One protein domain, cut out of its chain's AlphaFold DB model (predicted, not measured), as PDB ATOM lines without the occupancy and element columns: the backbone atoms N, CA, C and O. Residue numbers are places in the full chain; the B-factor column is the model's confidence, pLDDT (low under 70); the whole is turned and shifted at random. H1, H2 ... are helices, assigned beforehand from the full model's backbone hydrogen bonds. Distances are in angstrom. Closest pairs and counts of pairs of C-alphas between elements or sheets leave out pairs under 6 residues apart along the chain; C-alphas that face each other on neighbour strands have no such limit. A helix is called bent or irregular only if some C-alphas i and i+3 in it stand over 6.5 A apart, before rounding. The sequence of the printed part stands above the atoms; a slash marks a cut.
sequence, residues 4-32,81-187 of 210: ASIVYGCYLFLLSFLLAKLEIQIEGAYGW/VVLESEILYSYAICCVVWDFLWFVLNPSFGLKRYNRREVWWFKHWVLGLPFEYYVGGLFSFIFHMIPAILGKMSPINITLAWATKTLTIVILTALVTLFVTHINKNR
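What this domain is: This is residues 4 to 32 and 81 to 187 of the 210 residues of an uncharacterized protein of bacterium (UniProt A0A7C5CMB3). Three long helices, H2, H4 and H5, make an elongated up-and-down bundle, in which each runs against the one before it, and a fourth long helix, H1, crosses H2 and H5 steeply. Short H3 and the unnamed stretch 114 to 130 lie toward the end of the bundle where H2 ends and H4 begins. The printed part has 136 residues with five named helices, H1 to H5 in chain order, and no named strand; its class is all helix. It is compact, with a radius of gyration of the C-alphas of 16.0 A, and spans 51 by 30 by 27 A.

How they stand to each other: The longest helix, H5, residues 155 to 187, touches the hub H2, residues 81 to 105, at a shallow tilt of 16 degrees, the same way; their closest C-alphas, Val 104 and Thr 177, are 6.2 A apart. H4, residues 131 to 149, touches H2 at a shallow tilt of 22 degrees, opposite ways, with the C-alphas of Tyr 89 and Ser 140 closest at 4.3 A. H4 and H5 form a helical hairpin at 29 degrees; their closest C-alphas, Ala 148 and Pro 155, are 5.0 A apart. H1, residues 4 to 27, touches H2 at a steep tilt of 49 degrees, closest at the C-alphas of Ser 16 and Trp 98, 4.4 A. With residues 5 to 13 alone H1 touches H5, closest at the C-alphas of Gly 9 and Lys 165, 4.2 A. H3, residues 110 to 113, touches H2 only at the corner, with the C-alphas of Val 104 and Gly 110 closest at 5.0 A, and is near H5. Every O i to N i+4 pair is within hydrogen-bond range in H1 and H5, 20 of 21 in H2 and 13 of 15 in H4; H3 is too short for such a pair.

Where its parts are: H5 is 47.7 A long, H2 35.0 A, H1 34.2 A, H4 26.1 A and H3 5.9 A. H1 begins at C-alpha 4 (-36.835, -35.424, 36.650), and H5 ends at C-alpha 187 (-47.405, 0.919, 37.733). H4 is irregular, with C-alphas 144 and 147 7.1 A apart.

The domain as a whole: The two C-alphas farthest apart, Gly 151 and Arg 187, are 53.9 A apart. Residues 33 to 80 are not printed, and C-alphas 32 and 81 are 32.7 A apart across the cut. The link from H3 to H4 is long. No printed residue is under 70 in pLDDT.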
ATOM      1  N   ALA A   4     -37.380 -35.606  35.308       95.12
ATOM      2  CA  ALA A   4     -36.835 -35.424  36.650       95.12
ATOM      3  C   ALA A   4     -35.887 -34.218  36.709       95.12
ATOM      4  O   ALA A   4     -36.005 -33.389  37.607       95.12
ATOM      5  N   SER A   5     -35.021 -34.054  35.706       97.00
ATOM      6  CA  SER A   5     -34.142 -32.884  35.584       97.00
ATOM      7  C   SER A   5     -34.922 -31.563  35.490       97.00
ATOM      8  O   SER A   5     -34.541 -30.574  36.111       97.00
ATOM      9  N   ILE A   6     -36.050 -31.529  34.771       97.81
ATOM     10  CA  ILE A   6     -36.897 -30.324  34.706       97.81
ATOM     11  C   ILE A   6     -37.509 -30.023  36.079       97.81
ATOM     12  O   ILE A   6     -37.428 -28.891  36.554       97.81
ATOM     13  N   VAL A   7     -38.089 -31.032  36.734       98.25
ATOM     14  CA  VAL A   7     -38.690 -30.886  38.070       98.25
ATOM     15  C   VAL A   7     -37.652 -30.410  39.087       98.25
ATOM     16  O   VAL A   7     -37.934 -29.498  39.862       98.25
ATOM     17  N   TYR A   8     -36.434 -30.956  39.034       98.00
ATOM     18  CA  TYR A   8     -35.320 -30.529  39.878       98.00
ATOM     19  C   TYR A   8     -34.974 -29.053  39.626       98.00
ATOM     20  O   TYR A   8     -34.884 -28.267  40.569       98.00
ATOM     21  N   GLY A   9     -34.843 -28.642  38.362       98.44
ATOM     22  CA  GLY A   9     -34.600 -27.241  38.005       98.44
ATOM     23  C   GLY A   9     -35.687 -26.298  38.538       98.44
ATOM     24  O   GLY A   9     -35.372 -25.263  39.125       98.44
ATOM     25  N   CYS A  10     -36.962 -26.678  38.414       98.69
ATOM     26  CA  CYS A  10     -38.085 -25.929  38.989       98.69
ATOM     27  C   CYS A  10     -37.999 -25.829  40.520       98.69
ATOM     28  O   CYS A  10     -38.252 -24.762  41.079       98.69
ATOM     29  N   TYR A  11     -37.627 -26.920  41.195       98.50
ATOM     30  CA  TYR A  11     -37.451 -26.947  42.646       98.50
ATOM     31  C   TYR A  11     -36.336 -25.997  43.108       98.50
ATOM     32  O   TYR A  11     -36.570 -25.161  43.982       98.50
ATOM     33  N   LEU A  12     -35.155 -26.054  42.484       98.62
ATOM     34  CA  LEU A  12     -34.041 -25.153  42.814       98.62
ATOM     35  C   LEU A  12     -34.374 -23.691  42.522       98.62
ATOM     36  O   LEU A  12     -33.996 -22.801  43.289       98.62
ATOM     37  N   PHE A  13     -35.111 -23.429  41.441       98.88
ATOM     38  CA  PHE A  13     -35.615 -22.094  41.155       98.88
ATOM     39  C   PHE A  13     -36.553 -21.595  42.262       98.88
ATOM     40  O   PHE A  13     -36.363 -20.487  42.761       98.88
ATOM     41  N   LEU A  14     -37.531 -22.409  42.678       98.75
ATOM     42  CA  LEU A  14     -38.461 -22.054  43.752       98.75
ATOM     43  C   LEU A  14     -37.714 -21.756  45.058       98.75
ATOM     44  O   LEU A  14     -37.985 -20.740  45.696       98.75
ATOM     45  N   LEU A  15     -36.746 -22.598  45.424       98.56
ATOM     46  CA  LEU A  15     -35.912 -22.383  46.604       98.56
ATOM     47  C   LEU A  15     -35.149 -21.053  46.517       98.56
ATOM     48  O   LEU A  15     -35.211 -20.248  47.444       98.56
ATOM     49  N   SER A  16     -34.505 -20.782  45.380       98.81
ATOM     50  CA  SER A  16     -33.763 -19.533  45.142       98.81
ATOM     51  C   SER A  16     -34.672 -18.300  45.191       98.81
ATOM     52  O   SER A  16     -34.300 -17.266  45.741       98.81
ATOM     53  N   PHE A  17     -35.891 -18.409  44.656       98.81
ATOM     54  CA  PHE A  17     -36.898 -17.352  44.704       98.81
ATOM     55  C   PHE A  17     -37.348 -17.050  46.139       98.81
ATOM     56  O   PHE A  17     -37.452 -15.882  46.522       98.81
ATOM     57  N   LEU A  18     -37.608 -18.085  46.943       98.69
ATOM     58  CA  LEU A  18     -38.007 -17.926  48.341       98.69
ATOM     59  C   LEU A  18     -36.873 -17.341  49.187       98.69
ATOM     60  O   LEU A  18     -37.125 -16.436  49.982       98.69
ATOM     61  N   LEU A  19     -35.635 -17.792  48.969       98.56
ATOM     62  CA  LEU A  19     -34.456 -17.217  49.615       98.56
ATOM     63  C   LEU A  19     -34.280 -15.741  49.252       98.56
ATOM     64  O   LEU A  19     -34.102 -14.924  50.151       98.56
ATOM     65  N   ALA A  20     -34.457 -15.374  47.977       98.62
ATOM     66  CA  ALA A  20     -34.391 -13.977  47.546       98.62
ATOM     67  C   ALA A  20     -35.422 -13.127  48.281       98.62
ATOM     68  O   ALA A  20     -35.110 -12.057  48.793       98.62
ATOM     69  N   LYS A  21     -36.662 -13.615  48.379       98.44
ATOM     70  CA  LYS A  21     -37.717 -12.915  49.117       98.44
ATOM     71  C   LYS A  21     -37.391 -12.780  50.599       98.44
ATOM     72  O   LYS A  21     -37.590 -11.689  51.132       98.44
ATOM     73  N   LEU A  22     -36.897 -13.840  51.237       98.44
ATOM     74  CA  LEU A  22     -36.506 -13.825  52.644       98.44
ATOM     75  C   LEU A  22     -35.389 -12.806  52.895       98.44
ATOM     76  O   LEU A  22     -35.525 -11.945  53.759       98.44
ATOM     77  N   GLU A  23     -34.321 -12.855  52.106       98.19
ATOM     78  CA  GLU A  23     -33.187 -11.943  52.238       98.19
ATOM     79  C   GLU A  23     -33.571 -10.490  51.942       98.19
ATOM     80  O   GLU A  23     -33.125  -9.593  52.648       98.19
ATOM     81  N   ILE A  24     -34.482 -10.230  50.997       97.94
ATOM     82  CA  ILE A  24     -35.032  -8.880  50.789       97.94
ATOM     83  C   ILE A  24     -35.735  -8.363  52.052       97.94
ATOM     84  O   ILE A  24     -35.588  -7.185  52.376       97.94
ATOM     85  N   GLN A  25     -36.494  -9.207  52.765       97.38
ATOM     86  CA  GLN A  25     -37.132  -8.790  54.022       97.38
ATOM     87  C   GLN A  25     -36.108  -8.502  55.123       97.38
ATOM     88  O   GLN A  25     -36.362  -7.663  55.984       97.38
ATOM     89  N   ILE A  26     -34.961  -9.184  55.095       97.25
ATOM     90  CA  ILE A  26     -33.903  -9.011  56.087       97.25
ATOM     91  C   ILE A  26     -33.057  -7.765  55.769       97.25
ATOM     92  O   ILE A  26     -32.869  -6.918  56.636       97.25
ATOM     93  N   GLU A  27     -32.556  -7.624  54.540       96.38
ATOM     94  CA  GLU A  27     -31.600  -6.573  54.164       96.38
ATOM     95  C   GLU A  27     -32.245  -5.257  53.705       96.38
ATOM     96  O   GLU A  27     -31.640  -4.183  53.811       96.38
ATOM     97  N   GLY A  28     -33.462  -5.318  53.163       94.31
ATOM     98  CA  GLY A  28     -34.173  -4.156  52.647       94.31
ATOM     99  C   GLY A  28     -33.425  -3.440  51.515       94.31
ATOM    100  O   GLY A  28     -33.065  -4.037  50.503       94.31
ATOM    101  N   ALA A  29     -33.239  -2.122  51.647       93.50
ATOM    102  CA  ALA A  29     -32.750  -1.254  50.570       93.50
ATOM    103  C   ALA A  29     -31.220  -1.161  50.435       93.50
ATOM    104  O   ALA A  29     -30.740  -0.598  49.449       93.50
ATOM    105  N   TYR A  30     -30.469  -1.648  51.423       90.94
ATOM    106  CA  TYR A  30     -29.041  -1.343  51.553       90.94
ATOM    107  C   TYR A  30     -28.135  -2.431  50.965       90.94
ATOM    108  O   TYR A  30     -27.077  -2.118  50.426       90.94
ATOM    109  N   GLY A  31     -28.590  -3.687  50.993       92.75
ATOM    110  CA  GLY A  31     -27.850  -4.831  50.463       92.75
ATOM    111  C   GLY A  31     -26.603  -5.191  51.274       92.75
ATOM    112  O   GLY A  31     -26.091  -4.396  52.070       92.75
ATOM    113  N   TRP A  32     -26.121  -6.417  51.079       95.19
ATOM    114  CA  TRP A  32     -24.887  -6.943  51.672       95.19
ATOM    115  C   TRP A  32     -24.787  -6.703  53.190       95.19
ATOM    116  O   TRP A  32     -23.726  -6.381  53.743       95.19
ATOM    117  N   VAL A  81     -20.342 -39.875  47.285       95.56
ATOM    118  CA  VAL A  81     -19.708 -38.776  46.539       95.56
ATOM    119  C   VAL A  81     -20.620 -38.241  45.428       95.56
ATOM    120  O   VAL A  81     -20.554 -37.066  45.091       95.56
ATOM    121  N   VAL A  82     -21.506 -39.083  44.878       96.12
ATOM    122  CA  VAL A  82     -22.495 -38.658  43.873       96.12
ATOM    123  C   VAL A  82     -23.528 -37.727  44.505       96.12
ATOM    124  O   VAL A  82     -23.788 -36.655  43.966       96.12
ATOM    125  N   LEU A  83     -24.067 -38.097  45.670       96.75
ATOM    126  CA  LEU A  83     -25.022 -37.263  46.397       96.75
ATOM    127  C   LEU A  83     -24.384 -35.947  46.860       96.75
ATOM    128  O   LEU A  83     -24.951 -34.890  46.616       96.75
ATOM    129  N   GLU A  84     -23.181 -36.005  47.435       97.88
ATOM    130  CA  GLU A  84     -22.402 -34.817  47.813       97.88
ATOM    131  C   GLU A  84     -22.206 -33.875  46.617       97.88
ATOM    132  O   GLU A  84     -22.471 -32.679  46.698       97.88
ATOM    133  N   SER A  85     -21.818 -34.416  45.460       97.94
ATOM    134  CA  SER A  85     -21.617 -33.610  44.256       97.94
ATOM    135  C   SER A  85     -22.900 -32.944  43.745       97.94
ATOM    136  O   SER A  85     -22.857 -31.810  43.268       97.94
ATOM    137  N   GLU A  86     -24.054 -33.605  43.894       97.62
ATOM    138  CA  GLU A  86     -25.356 -33.044  43.520       97.62
ATOM    139  C   GLU A  86     -25.798 -31.943  44.497       97.62
ATOM    140  O   GLU A  86     -26.371 -30.933  44.082       97.62
ATOM    141  N   ILE A  87     -25.480 -32.100  45.785       98.25
ATOM    142  CA  ILE A  87     -25.706 -31.091  46.827       98.25
ATOM    143  C   ILE A  87     -24.863 -29.842  46.550       98.25
ATOM    144  O   ILE A  87     -25.402 -28.733  46.523       98.25
ATOM    145  N   LEU A  88     -23.568 -30.012  46.269       98.56
ATOM    146  CA  LEU A  88     -22.662 -28.905  45.957       98.56
ATOM    147  C   LEU A  88     -23.030 -28.205  44.640       98.56
ATOM    148  O   LEU A  88     -22.989 -26.975  44.574       98.56
ATOM    149  N   TYR A  89     -23.457 -28.957  43.616       98.31
ATOM    150  CA  TYR A  89     -24.064 -28.394  42.402       98.31
ATOM    151  C   TYR A  89     -25.253 -27.490  42.746       98.31
ATOM    152  O   TYR A  89     -25.304 -26.336  42.312       98.31
ATOM    153  N   SER A  90     -26.187 -28.021  43.538       98.56
ATOM    154  CA  SER A  90     -27.442 -27.357  43.887       98.56
ATOM    155  C   SER A  90     -27.199 -26.082  44.686       98.56
ATOM    156  O   SER A  90     -27.765 -25.040  44.371       98.56
ATOM    157  N   TYR A  91     -26.298 -26.138  45.664       98.62
ATOM    158  CA  TYR A  91     -25.890 -24.975  46.440       98.62
ATOM    159  C   TYR A  91     -25.229 -23.907  45.551       98.62
ATOM    160  O   TYR A  91     -25.649 -22.751  45.576       98.62
ATOM    161  N   ALA A  92     -24.269 -24.290  44.697       98.50
ATOM    162  CA  ALA A  92     -23.560 -23.351  43.827       98.50
ATOM    163  C   ALA A  92     -24.497 -22.610  42.857       98.50
ATOM    164  O   ALA A  92     -24.396 -21.387  42.724       98.50
ATOM    165  N   ILE A  93     -25.425 -23.321  42.200       98.50
ATOM    166  CA  ILE A  93     -26.379 -22.680  41.283       98.50
ATOM    167  C   ILE A  93     -27.411 -21.836  42.043       98.50
ATOM    168  O   ILE A  93     -27.738 -20.735  41.595       98.50
ATOM    169  N   CYS A  94     -27.870 -22.292  43.217       98.44
ATOM    170  CA  CYS A  94     -28.771 -21.518  44.065       98.44
ATOM    171  C   CYS A  94     -28.144 -20.196  44.501       98.44
ATOM    172  O   CYS A  94     -28.811 -19.178  44.370       98.44
ATOM    173  N   CYS A  95     -26.879 -20.170  44.937       98.12
ATOM    174  CA  CYS A  95     -26.196 -18.926  45.315       98.12
ATOM    175  C   CYS A  95     -26.225 -17.872  44.198       98.12
ATOM    176  O   CYS A  95     -26.458 -16.702  44.473       98.12
ATOM    177  N   VAL A  96     -26.030 -18.276  42.939       98.50
ATOM    178  CA  VAL A  96     -26.059 -17.347  41.794       98.50
ATOM    179  C   VAL A  96     -27.474 -16.836  41.526       98.50
ATOM    180  O   VAL A  96     -27.698 -15.640  41.347       98.50
ATOM    181  N   VAL A  97     -28.439 -17.752  41.470       98.75
ATOM    182  CA  VAL A  97     -29.813 -17.440  41.060       98.75
ATOM    183  C   VAL A  97     -30.527 -16.638  42.137       98.75
ATOM    184  O   VAL A  97     -31.219 -15.675  41.822       98.75
ATOM    185  N   TRP A  98     -30.345 -17.015  43.401       98.62
ATOM    186  CA  TRP A  98     -30.882 -16.305  44.552       98.62
ATOM    187  C   TRP A  98     -30.354 -14.867  44.607       98.62
ATOM    188  O   TRP A  98     -31.168 -13.944  44.634       98.62
ATOM    189  N   ASP A  99     -29.036 -14.660  44.528       97.88
ATOM    190  CA  ASP A  99     -28.437 -13.318  44.577       97.88
ATOM    191  C   ASP A  99     -28.927 -12.447  43.403       97.88
ATOM    192  O   ASP A  99     -29.361 -11.311  43.589       97.88
ATOM    193  N   PHE A 100     -29.018 -13.001  42.187       98.44
ATOM    194  CA  PHE A 100     -29.605 -12.269  41.060       98.44
ATOM    195  C   PHE A 100     -31.090 -11.933  41.271       98.44
ATOM    196  O   PHE A 100     -31.523 -10.806  41.009       98.44
ATOM    197  N   LEU A 101     -31.882 -12.894  41.756       98.69
ATOM    198  CA  LEU A 101     -33.297 -12.683  42.052       98.69
ATOM    199  C   LEU A 101     -33.500 -11.655  43.166       98.69
ATOM    200  O   LEU A 101     -34.507 -10.946  43.119       98.69
ATOM    201  N   TRP A 102     -32.560 -11.509  44.106       98.19
ATOM    202  CA  TRP A 102     -32.581 -10.427  45.088       98.19
ATOM    203  C   TRP A 102     -32.660  -9.074  44.377       98.19
ATOM    204  O   TRP A 102     -33.577  -8.298  44.634       98.19
ATOM    205  N   PHE A 103     -31.807  -8.820  43.379       97.38
ATOM    206  CA  PHE A 103     -31.849  -7.565  42.618       97.38
ATOM    207  C   PHE A 103     -33.118  -7.403  41.785       97.38
ATOM    208  O   PHE A 103     -33.678  -6.307  41.727       97.38
ATOM    209  N   VAL A 104     -33.583  -8.475  41.135       97.56
ATOM    210  CA  VAL A 104     -34.798  -8.438  40.304       97.56
ATOM    211  C   VAL A 104     -36.032  -8.123  41.151       97.56
ATOM    212  O   VAL A 104     -36.877  -7.325  40.741       97.56
ATOM    213  N   LEU A 105     -36.146  -8.756  42.319       97.19
ATOM    214  CA  LEU A 105     -37.342  -8.733  43.156       97.19
ATOM    215  C   LEU A 105     -37.334  -7.616  44.204       97.19
ATOM    216  O   LEU A 105     -38.403  -7.327  44.751       97.19
ATOM    217  N   ASN A 106     -36.181  -7.008  44.502       96.56
ATOM    218  CA  ASN A 106     -36.069  -5.940  45.489       96.56
ATOM    219  C   ASN A 106     -36.593  -4.609  44.919       96.56
ATOM    220  O   ASN A 106     -35.965  -4.041  44.019       96.56
ATOM    221  N   PRO A 107     -37.701  -4.054  45.452       92.31
ATOM    222  CA  PRO A 107     -38.291  -2.816  44.940       92.31
ATOM    223  C   PRO A 107     -37.385  -1.591  45.121       92.31
ATOM    224  O   PRO A 107     -37.502  -0.632  44.362       92.31
ATOM    225  N   SER A 108     -36.475  -1.621  46.097       91.69
ATOM    226  CA  SER A 108     -35.520  -0.538  46.345       91.69
ATOM    227  C   SER A 108     -34.350  -0.552  45.362       91.69
ATOM    228  O   SER A 108     -33.647   0.450  45.232       91.69
ATOM    229  N   PHE A 109     -34.124  -1.677  44.679       89.50
ATOM    230  CA  PHE A 109     -32.992  -1.878  43.780       89.50
ATOM    231  C   PHE A 109     -33.459  -2.004  42.327       89.50
ATOM    232  O   PHE A 109     -33.346  -1.054  41.543       89.50
ATOM    233  N   GLY A 110     -34.027  -3.158  41.972       90.88
ATOM    234  CA  GLY A 110     -34.392  -3.499  40.606       90.88
ATOM    235  C   GLY A 110     -33.197  -3.540  39.645       90.88
ATOM    236  O   GLY A 110     -32.064  -3.165  39.958       90.88
ATOM    237  N   LEU A 111     -33.475  -3.908  38.394       92.44
ATOM    238  CA  LEU A 111     -32.449  -3.960  37.345       92.44
ATOM    239  C   LEU A 111     -31.840  -2.595  36.987       92.44
ATOM    240  O   LEU A 111     -30.742  -2.542  36.450       92.44
ATOM    241  N   LYS A 112     -32.516  -1.479  37.295       90.25
ATOM    242  CA  LYS A 112     -31.984  -0.129  37.025       90.25
ATOM    243  C   LYS A 112     -30.730   0.168  37.847       90.25
ATOM    244  O   LYS A 112     -29.816   0.828  37.360       90.25
ATOM    245  N   ARG A 113     -30.701  -0.317  39.091       92.38
ATOM    246  CA  ARG A 113     -29.573  -0.140  40.008       92.38
ATOM    247  C   ARG A 113     -28.610  -1.325  39.969       92.38
ATOM    248  O   ARG A 113     -27.549  -1.258  40.561       92.38
ATOM    249  N   TYR A 114     -28.913  -2.385  39.221       95.06
ATOM    250  CA  TYR A 114     -28.023  -3.532  39.058       95.06
ATOM    251  C   TYR A 114     -26.852  -3.211  38.113       95.06
ATOM    252  O   TYR A 114     -26.869  -3.510  36.921       95.06
ATOM    253  N   ASN A 115     -25.848  -2.515  38.641       94.25
ATOM    254  CA  ASN A 115     -24.636  -2.145  37.923       94.25
ATOM    255  C   ASN A 115     -23.479  -1.878  38.898       94.25
ATOM    256  O   ASN A 115     -23.683  -1.643  40.090       94.25
ATOM    257  N   ARG A 116     -22.255  -1.829  38.364       93.06
ATOM    258  CA  ARG A 116     -21.017  -1.643  39.140       93.06
ATOM    259  C   ARG A 116     -20.978  -0.383  40.020       93.06
ATOM    260  O   ARG A 116     -20.219  -0.364  40.982       93.06
ATOM    261  N   ARG A 117     -21.721   0.679  39.685       92.56
ATOM    262  CA  ARG A 117     -21.689   1.941  40.448       92.56
ATOM    263  C   ARG A 117     -22.503   1.845  41.734       92.56
ATOM    264  O   ARG A 117     -22.071   2.341  42.763       92.56
ATOM    265  N   GLU A 118     -23.661   1.205  41.654       93.38
ATOM    266  CA  GLU A 118     -24.614   1.091  42.764       93.38
ATOM    267  C   GLU A 118     -24.333  -0.136  43.641       93.38
ATOM    268  O   GLU A 118     -24.587  -0.120  44.842       93.38
ATOM    269  N   VAL A 119     -23.786  -1.204  43.056       95.12
ATOM    270  CA  VAL A 119     -23.521  -2.464  43.753       95.12
ATOM    271  C   VAL A 119     -22.051  -2.544  44.160       95.12
ATOM    272  O   VAL A 119     -21.228  -3.209  43.529       95.12
ATOM    273  N   TRP A 120     -21.706  -1.825  45.227       94.19
ATOM    274  CA  TRP A 120     -20.319  -1.609  45.657       94.19
ATOM    275  C   TRP A 120     -19.593  -2.880  46.134       94.19
ATOM    276  O   TRP A 120     -18.352  -2.916  46.160       94.19
ATOM    277  N   TRP A 121     -20.341  -3.910  46.547       93.81
ATOM    278  CA  TRP A 121     -19.769  -5.164  47.033       93.81
ATOM    279  C   TRP A 121     -19.226  -6.030  45.890       93.81
ATOM    280  O   TRP A 121     -18.218  -6.697  46.077       93.81
ATOM    281  N   PHE A 122     -19.767  -5.961  44.673       94.25
ATOM    282  CA  PHE A 122     -19.172  -6.650  43.522       94.25
ATOM    283  C   PHE A 122     -18.046  -5.828  42.888       94.25
ATOM    284  O   PHE A 122     -18.284  -4.811  42.233       94.25
ATOM    285  N   LYS A 123     -16.796  -6.279  43.055       91.31
ATOM    286  CA  LYS A 123     -15.610  -5.548  42.569       91.31
ATOM    287  C   LYS A 123     -15.381  -5.700  41.069       91.31
ATOM    288  O   LYS A 123     -14.962  -4.740  40.409       91.31
ATOM    289  N   HIS A 124     -15.688  -6.879  40.535       93.19
ATOM    290  CA  HIS A 124     -15.416  -7.257  39.154       93.19
ATOM    291  C   HIS A 124     -16.713  -7.592  38.425       93.19
ATOM    292  O   HIS A 124     -17.546  -8.339  38.927       93.19
ATOM    293  N   TRP A 125     -16.870  -7.025  37.231       95.62
ATOM    294  CA  TRP A 125     -18.037  -7.210  36.377       95.62
ATOM    295  C   TRP A 125     -17.564  -7.608  34.986       95.62
ATOM    296  O   TRP A 125     -16.655  -6.981  34.441       95.62
ATOM    297  N   VAL A 126     -18.187  -8.631  34.418       96.00
ATOM    298  CA  VAL A 126     -17.892  -9.172  33.090       96.00
ATOM    299  C   VAL A 126     -19.221  -9.320  32.363       96.00
ATOM    300  O   VAL A 126     -20.182  -9.800  32.946       96.00
ATOM    301  N   LEU A 127     -19.311  -8.832  31.121       94.50
ATOM    302  CA  LEU A 127     -20.525  -8.892  30.286       94.50
ATOM    303  C   LEU A 127     -21.826  -8.461  31.007       94.50
ATOM    304  O   LEU A 127     -22.899  -9.006  30.762       94.50
ATOM    305  N   GLY A 128     -21.738  -7.469  31.898       92.75
ATOM    306  CA  GLY A 128     -22.895  -6.929  32.622       92.75
ATOM    307  C   GLY A 128     -23.338  -7.724  33.855       92.75
ATOM    308  O   GLY A 128     -24.319  -7.334  34.483       92.75
ATOM    309  N   LEU A 129     -22.616  -8.778  34.242       96.00
ATOM    310  CA  LEU A 129     -22.852  -9.545  35.468       96.00
ATOM    311  C   LEU A 129     -21.614  -9.525  36.381       96.00
ATOM    312  O   LEU A 129     -20.491  -9.356  35.895       96.00
ATOM    313  N   PRO A 130     -21.778  -9.714  37.697       96.81
ATOM    314  CA  PRO A 130     -20.668  -9.953  38.601       96.81
ATOM    315  C   PRO A 130     -19.830 -11.163  38.195       96.81
ATOM    316  O   PRO A 130     -20.363 -12.197  37.791       96.81
ATOM    317  N   PHE A 131     -18.508 -11.054  38.338       96.38
ATOM    318  CA  PHE A 131     -17.578 -12.142  38.025       96.38
ATOM    319  C   PHE A 131     -17.900 -13.428  38.812       96.38
ATOM    320  O   PHE A 131     -17.824 -14.538  38.287       96.38
ATOM    321  N   GLU A 132     -18.343 -13.263  40.054       95.56
ATOM    322  CA  GLU A 132     -18.785 -14.301  40.977       95.56
ATOM    323  C   GLU A 132     -19.861 -15.215  40.383       95.56
ATOM    324  O   GLU A 132     -19.882 -16.405  40.686       95.56
ATOM    325  N   TYR A 133     -20.734 -14.694  39.516       97.50
ATOM    326  CA  TYR A 133     -21.803 -15.492  38.917       97.50
ATOM    327  C   TYR A 133     -21.250 -16.505  37.916       97.50
ATOM    328  O   TYR A 133     -21.724 -17.637  37.850       97.50
ATOM    329  N   TYR A 134     -20.206 -16.127  37.177       97.06
ATOM    330  CA  TYR A 134     -19.502 -17.038  36.277       97.06
ATOM    331  C   TYR A 134     -18.769 -18.123  37.062       97.06
ATOM    332  O   TYR A 134     -18.815 -19.289  36.679       97.06
ATOM    333  N   VAL A 135     -18.145 -17.752  38.185       96.56
ATOM    334  CA  VAL A 135     -17.476 -18.700  39.086       96.56
ATOM    335  C   VAL A 135     -18.482 -19.694  39.675       96.56
ATOM    336  O   VAL A 135     -18.244 -20.897  39.623       96.56
ATOM    337  N   GLY A 136     -19.631 -19.220  40.166       97.25
ATOM    338  CA  GLY A 136     -20.694 -20.086  40.688       97.25
ATOM    339  C   GLY A 136     -21.283 -21.011  39.620       97.25
ATOM    340  O   GLY A 136     -21.439 -22.210  39.857       97.25
ATOM    341  N   GLY A 137     -21.522 -20.496  38.410       97.88
ATOM    342  CA  GLY A 137     -21.952 -21.303  37.266       97.88
ATOM    343  C   GLY A 137     -20.938 -22.393  36.904       97.88
ATOM    344  O   GLY A 137     -21.316 -23.557  36.751       97.88
ATOM    345  N   LEU A 138     -19.648 -22.044  36.849       98.19
ATOM    346  CA  LEU A 138     -18.562 -22.990  36.597       98.19
ATOM    347  C   LEU A 138     -18.467 -24.056  37.695       98.19
ATOM    348  O   LEU A 138     -18.370 -25.239  37.375       98.19
ATOM    349  N   PHE A 139     -18.538 -23.673  38.970       98.38
ATOM    350  CA  PHE A 139     -18.535 -24.637  40.070       98.38
ATOM    351  C   PHE A 139     -19.745 -25.562  40.027       98.38
ATOM    352  O   PHE A 139     -19.576 -26.763  40.218       98.38
ATOM    353  N   SER A 140     -20.932 -25.053  39.685       98.31
ATOM    354  CA  SER A 140     -22.107 -25.907  39.493       98.31
ATOM    355  C   SER A 140     -21.838 -26.988  38.434       98.31
ATOM    356  O   SER A 140     -22.101 -28.168  38.664       98.31
ATOM    357  N   PHE A 141     -21.233 -26.614  37.301       98.44
ATOM    358  CA  PHE A 141     -20.886 -27.559  36.246       98.44
ATOM    359  C   PHE A 141     -19.844 -28.576  36.721       98.44
ATOM    360  O   PHE A 141     -20.059 -29.778  36.588       98.44
ATOM    361  N   ILE A 142     -18.748 -28.113  37.331       98.38
ATOM    362  CA  ILE A 142     -17.671 -28.981  37.826       98.38
ATOM    363  C   ILE A 142     -18.204 -29.993  38.842       98.38
ATOM    364  O   ILE A 142     -17.925 -31.184  38.703       98.38
ATOM    365  N   PHE A 143     -18.987 -29.550  39.830       98.50
ATOM    366  CA  PHE A 143     -19.558 -30.450  40.830       98.50
ATOM    367  C   PHE A 143     -20.484 -31.475  40.183       98.50
ATOM    368  O   PHE A 143     -20.310 -32.670  40.410       98.50
ATOM    369  N   HIS A 144     -21.384 -31.053  39.293       97.81
ATOM    370  CA  HIS A 144     -22.283 -31.996  38.631       97.81
ATOM    371  C   HIS A 144     -21.545 -33.007  37.735       97.81
ATOM    372  O   HIS A 144     -22.040 -34.110  37.527       97.81
ATOM    373  N   MET A 145     -20.344 -32.679  37.244       98.12
ATOM    374  CA  MET A 145     -19.513 -33.577  36.434       98.12
ATOM    375  C   MET A 145     -18.752 -34.644  37.240       98.12
ATOM    376  O   MET A 145     -18.249 -35.599  36.640       98.12
ATOM    377  N   ILE A 146     -18.681 -34.548  38.573       98.19
ATOM    378  CA  ILE A 146     -17.941 -35.501  39.424       98.19
ATOM    379  C   ILE A 146     -18.335 -36.970  39.165       98.19
ATOM    380  O   ILE A 146     -17.431 -37.792  38.997       98.19
ATOM    381  N   PRO A 147     -19.623 -37.359  39.061       97.50
ATOM    382  CA  PRO A 147     -19.995 -38.746  38.781       97.50
ATOM    383  C   PRO A 147     -19.445 -39.269  37.447       97.50
ATOM    384  O   PRO A 147     -19.085 -40.443  37.356       97.50
ATOM    385  N   ALA A 148     -19.346 -38.408  36.429       97.38
ATOM    386  CA  ALA A 148     -18.762 -38.761  35.140       97.38
ATOM    387  C   ALA A 148     -17.235 -38.912  35.226       97.38
ATOM    388  O   ALA A 148     -16.688 -39.874  34.692       97.38
ATOM    389  N   ILE A 149     -16.558 -38.020  35.958       96.62
ATOM    390  CA  ILE A 149     -15.107 -38.102  36.210       96.62
ATOM    391  C   ILE A 149     -14.749 -39.401  36.946       96.62
ATOM    392  O   ILE A 149     -13.737 -40.029  36.651       96.62
ATOM    393  N   LEU A 150     -15.605 -39.838  37.872       97.19
ATOM    394  CA  LEU A 150     -15.433 -41.087  38.616       97.19
ATOM    395  C   LEU A 150     -15.852 -42.342  37.828       97.19
ATOM    396  O   LEU A 150     -15.865 -43.431  38.399       97.19
ATOM    397  N   GLY A 151     -16.253 -42.211  36.557       96.25
ATOM    398  CA  GLY A 151     -16.706 -43.330  35.725       96.25
ATOM    399  C   GLY A 151     -18.035 -43.956  36.166       96.25
ATOM    400  O   GLY A 151     -18.377 -45.046  35.716       96.25
ATOM    401  N   LYS A 152     -18.798 -43.290  37.044       94.50
ATOM    402  CA  LYS A 152     -20.079 -43.796  37.569       94.50
ATOM    403  C   LYS A 152     -21.254 -43.525  36.633       94.50
ATOM    404  O   LYS A 152     -22.277 -44.194  36.733       94.50
ATOM    405  N   MET A 153     -21.137 -42.521  35.764       94.06
ATOM    406  CA  MET A 153     -22.201 -42.087  34.855       94.06
ATOM    407  C   MET A 153     -21.620 -41.628  33.513       94.06
ATOM    408  O   MET A 153     -20.483 -41.171  33.440       94.06
ATOM    409  N   SER A 154     -22.414 -41.724  32.441       96.31
ATOM    410  CA  SER A 154     -22.014 -41.232  31.116       96.31
ATOM    411  C   SER A 154     -21.807 -39.708  31.137       96.31
ATOM    412  O   SER A 154     -22.736 -38.994  31.536       96.31
ATOM    413  N   PRO A 155     -20.660 -39.186  30.651       96.69
ATOM    414  CA  PRO A 155     -20.418 -37.744  30.560       96.69
ATOM    415  C   PRO A 155     -21.494 -36.999  29.766       96.69
ATOM    416  O   PRO A 155     -21.875 -35.889  30.132       96.69
ATOM    417  N   ILE A 156     -22.029 -37.624  28.712       96.44
ATOM    418  CA  ILE A 156     -23.076 -37.033  27.872       96.44
ATOM    419  C   ILE A 156     -24.366 -36.870  28.679       96.44
ATOM    420  O   ILE A 156     -24.948 -35.789  28.698       96.44
ATOM    421  N   ASN A 157     -24.787 -37.917  29.394       95.06
ATOM    422  CA  ASN A 157     -26.026 -37.882  30.175       95.06
ATOM    423  C   ASN A 157     -25.941 -36.860  31.316       95.06
ATOM    424  O   ASN A 157     -26.882 -36.098  31.517       95.06
ATOM    425  N   ILE A 158     -24.803 -36.803  32.010       96.00
ATOM    426  CA  ILE A 158     -24.558 -35.826  33.079       96.00
ATOM    427  C   ILE A 158     -24.548 -34.395  32.534       96.00
ATOM    428  O   ILE A 158     -25.183 -33.508  33.103       96.00
ATOM    429  N   THR A 159     -23.915 -34.168  31.382       96.75
ATOM    430  CA  THR A 159     -23.911 -32.848  30.734       96.75
ATOM    431  C   THR A 159     -25.324 -32.420  30.336       96.75
ATOM    432  O   THR A 159     -25.723 -31.283  30.591       96.75
ATOM    433  N   LEU A 160     -26.113 -33.325  29.748       96.81
ATOM    434  CA  LEU A 160     -27.499 -33.045  29.363       96.81
ATOM    435  C   LEU A 160     -28.400 -32.792  30.578       96.81
ATOM    436  O   LEU A 160     -29.266 -31.914  30.514       96.81
ATOM    437  N   ALA A 161     -28.198 -33.512  31.683       96.88
ATOM    438  CA  ALA A 161     -28.928 -33.297  32.930       96.88
ATOM    439  C   ALA A 161     -28.610 -31.921  33.536       96.88
ATOM    440  O   ALA A 161     -29.530 -31.161  33.851       96.88
ATOM    441  N   TRP A 162     -27.325 -31.551  33.624       97.69
ATOM    442  CA  TRP A 162     -26.909 -30.209  34.044       97.69
ATOM    443  C   TRP A 162     -27.512 -29.120  33.158       97.69
ATOM    444  O   TRP A 162     -28.094 -28.163  33.672       97.69
ATOM    445  N   ALA A 163     -27.410 -29.277  31.835       97.69
ATOM    446  CA  ALA A 163     -27.912 -28.298  30.878       97.69
ATOM    447  C   ALA A 163     -29.430 -28.138  30.998       97.69
ATOM    448  O   ALA A 163     -29.926 -27.015  31.000       97.69
ATOM    449  N   THR A 164     -30.163 -29.243  31.167       98.06
ATOM    450  CA  THR A 164     -31.619 -29.225  31.346       98.06
ATOM    451  C   THR A 164     -32.005 -28.471  32.617       98.06
ATOM    452  O   THR A 164     -32.769 -27.513  32.535       98.06
ATOM    453  N   LYS A 165     -31.432 -28.836  33.775       98.25
ATOM    454  CA  LYS A 165     -31.696 -28.160  35.058       98.25
ATOM    455  C   LYS A 165     -31.374 -26.665  34.986       98.25
ATOM    456  O   LYS A 165     -32.195 -25.827  35.356       98.25
ATOM    457  N   THR A 166     -30.198 -26.330  34.458       97.88
ATOM    458  CA  THR A 166     -29.715 -24.947  34.352       97.88
ATOM    459  C   THR A 166     -30.576 -24.124  33.400       97.88
ATOM    460  O   THR A 166     -30.965 -23.009  33.737       97.88
ATOM    461  N   LEU A 167     -30.945 -24.673  32.239       98.12
ATOM    462  CA  LEU A 167     -31.803 -23.984  31.279       98.12
ATOM    463  C   LEU A 167     -33.209 -23.750  31.844       98.12
ATOM    464  O   LEU A 167     -33.744 -22.657  31.680       98.12
ATOM    465  N   THR A 168     -33.783 -24.725  32.558       98.62
ATOM    466  CA  THR A 168     -35.057 -24.544  33.269       98.62
ATOM    467  C   THR A 168     -34.981 -23.362  34.237       98.62
ATOM    468  O   THR A 168     -35.831 -22.474  34.187       98.62
ATOM    469  N   ILE A 169     -33.936 -23.297  35.064       98.69
ATOM    470  CA  ILE A 169     -33.723 -22.198  36.015       98.69
ATOM    471  C   ILE A 169     -33.563 -20.851  35.293       98.69
ATOM    472  O   ILE A 169     -34.177 -19.860  35.697       98.69
ATOM    473  N   VAL A 170     -32.772 -20.799  34.216       98.44
ATOM    474  CA  VAL A 170     -32.551 -19.579  33.421       98.44
ATOM    475  C   VAL A 170     -33.856 -19.086  32.799       98.44
ATOM    476  O   VAL A 170     -34.164 -17.899  32.898       98.44
ATOM    477  N   ILE A 171     -34.651 -19.984  32.210       98.69
ATOM    478  CA  ILE A 171     -35.952 -19.645  31.622       98.69
ATOM    479  C   ILE A 171     -36.883 -19.079  32.697       98.69
ATOM    480  O   ILE A 171     -37.446 -18.005  32.506       98.69
ATOM    481  N   LEU A 172     -37.015 -19.746  33.847       98.81
ATOM    482  CA  LEU A 172     -37.878 -19.280  34.938       98.81
ATOM    483  C   LEU A 172     -37.424 -17.923  35.498       98.81
ATOM    484  O   LEU A 172     -38.247 -17.034  35.730       98.81
ATOM    485  N   THR A 173     -36.113 -17.724  35.630       98.62
ATOM    486  CA  THR A 173     -35.518 -16.448  36.053       98.62
ATOM    487  C   THR A 173     -35.815 -15.335  35.050       98.62
ATOM    488  O   THR A 173     -36.215 -14.235  35.444       98.62
ATOM    489  N   ALA A 174     -35.688 -15.614  33.751       98.38
ATOM    490  CA  ALA A 174     -36.026 -14.669  32.693       98.38
ATOM    491  C   ALA A 174     -37.524 -14.324  32.702       98.38
ATOM    492  O   ALA A 174     -37.874 -13.147  32.645       98.38
ATOM    493  N   LEU A 175     -38.404 -15.319  32.850       98.56
ATOM    494  CA  LEU A 175     -39.853 -15.110  32.926       98.56
ATOM    495  C   LEU A 175     -40.240 -14.217  34.110       98.56
ATOM    496  O   LEU A 175     -40.974 -13.246  33.923       98.56
ATOM    497  N   VAL A 176     -39.707 -14.481  35.309       98.38
ATOM    498  CA  VAL A 176     -39.950 -13.626  36.484       98.38
ATOM    499  C   VAL A 176     -39.407 -12.219  36.267       98.38
ATOM    500  O   VAL A 176     -40.082 -11.240  36.585       98.38
ATOM    501  N   THR A 177     -38.226 -12.093  35.669       97.56
ATOM    502  CA  THR A 177     -37.630 -10.792  35.360       97.56
ATOM    503  C   THR A 177     -38.507  -9.982  34.401       97.56
ATOM    504  O   THR A 177     -38.806  -8.812  34.660       97.56
ATOM    505  N   LEU A 178     -38.978 -10.598  33.315       97.19
ATOM    506  CA  LEU A 178     -39.882  -9.970  32.351       97.19
ATOM    507  C   LEU A 178     -41.219  -9.585  32.996       97.19
ATOM    508  O   LEU A 178     -41.710  -8.477  32.791       97.19
ATOM    509  N   PHE A 179     -41.777 -10.459  33.830       96.69
ATOM    510  CA  PHE A 179     -43.023 -10.196  34.543       96.69
ATOM    511  C   PHE A 179     -42.904  -9.001  35.502       96.69
ATOM    512  O   PHE A 179     -43.707  -8.068  35.447       96.69
ATOM    513  N   VAL A 180     -41.864  -8.977  36.340       94.94
ATOM    514  CA  VAL A 180     -41.627  -7.897  37.312       94.94
ATOM    515  C   VAL A 180     -41.354  -6.568  36.607       94.94
ATOM    516  O   VAL A 180     -41.911  -5.534  36.982       94.94
ATOM    517  N   THR A 181     -40.533  -6.576  35.555       92.38
ATOM    518  CA  THR A 181     -40.251  -5.360  34.775       92.38
ATOM    519  C   THR A 181     -41.500  -4.829  34.070       92.38
ATOM    520  O   THR A 181     -41.721  -3.614  34.068       92.38
ATOM    521  N   HIS A 182     -42.356  -5.711  33.544       91.94
ATOM    522  CA  HIS A 182     -43.640  -5.341  32.953       91.94
ATOM    523  C   HIS A 182     -44.579  -4.683  33.977       91.94
ATOM    524  O   HIS A 182     -45.098  -3.592  33.720       91.94
ATOM    525  N   ILE A 183     -44.744  -5.290  35.159       90.31
ATOM    526  CA  ILE A 183     -45.560  -4.728  36.248       90.31
ATOM    527  C   ILE A 183     -45.047  -3.346  36.655       90.31
ATOM    528  O   ILE A 183     -45.825  -2.393  36.727       90.31
ATOM    529  N   ASN A 184     -43.738  -3.213  36.877       86.19
ATOM    530  CA  ASN A 184     -43.145  -1.952  37.316       86.19
ATOM    531  C   ASN A 184     -43.332  -0.839  36.274       86.19
ATOM    532  O   ASN A 184     -43.667   0.291  36.633       86.19
ATOM    533  N   LYS A 185     -43.190  -1.151  34.978       83.44
ATOM    534  CA  LYS A 185     -43.446  -0.195  33.889       83.44
ATOM    535  C   LYS A 185     -44.900   0.293  33.892       83.44
ATOM    536  O   LYS A 185     -45.138   1.495  33.770       83.44
ATOM    537  N   ASN A 186     -45.858  -0.615  34.064       77.31
ATOM    538  CA  ASN A 186     -47.282  -0.271  34.059       77.31
ATOM    539  C   ASN A 186     -47.706   0.503  35.315       77.31
ATOM    540  O   ASN A 186     -48.497   1.438  35.206       77.31
ATOM    541  N   ARG A 187     -47.138   0.184  36.487       76.00
ATOM    542  CA  ARG A 187     -47.405   0.919  37.733       76.00
ATOM    543  C   ARG A 187     -46.989   2.385  37.627       76.00
ATOM    544  O   ARG A 187     -47.756   3.261  38.008       76.00
TER     545      ARG A 187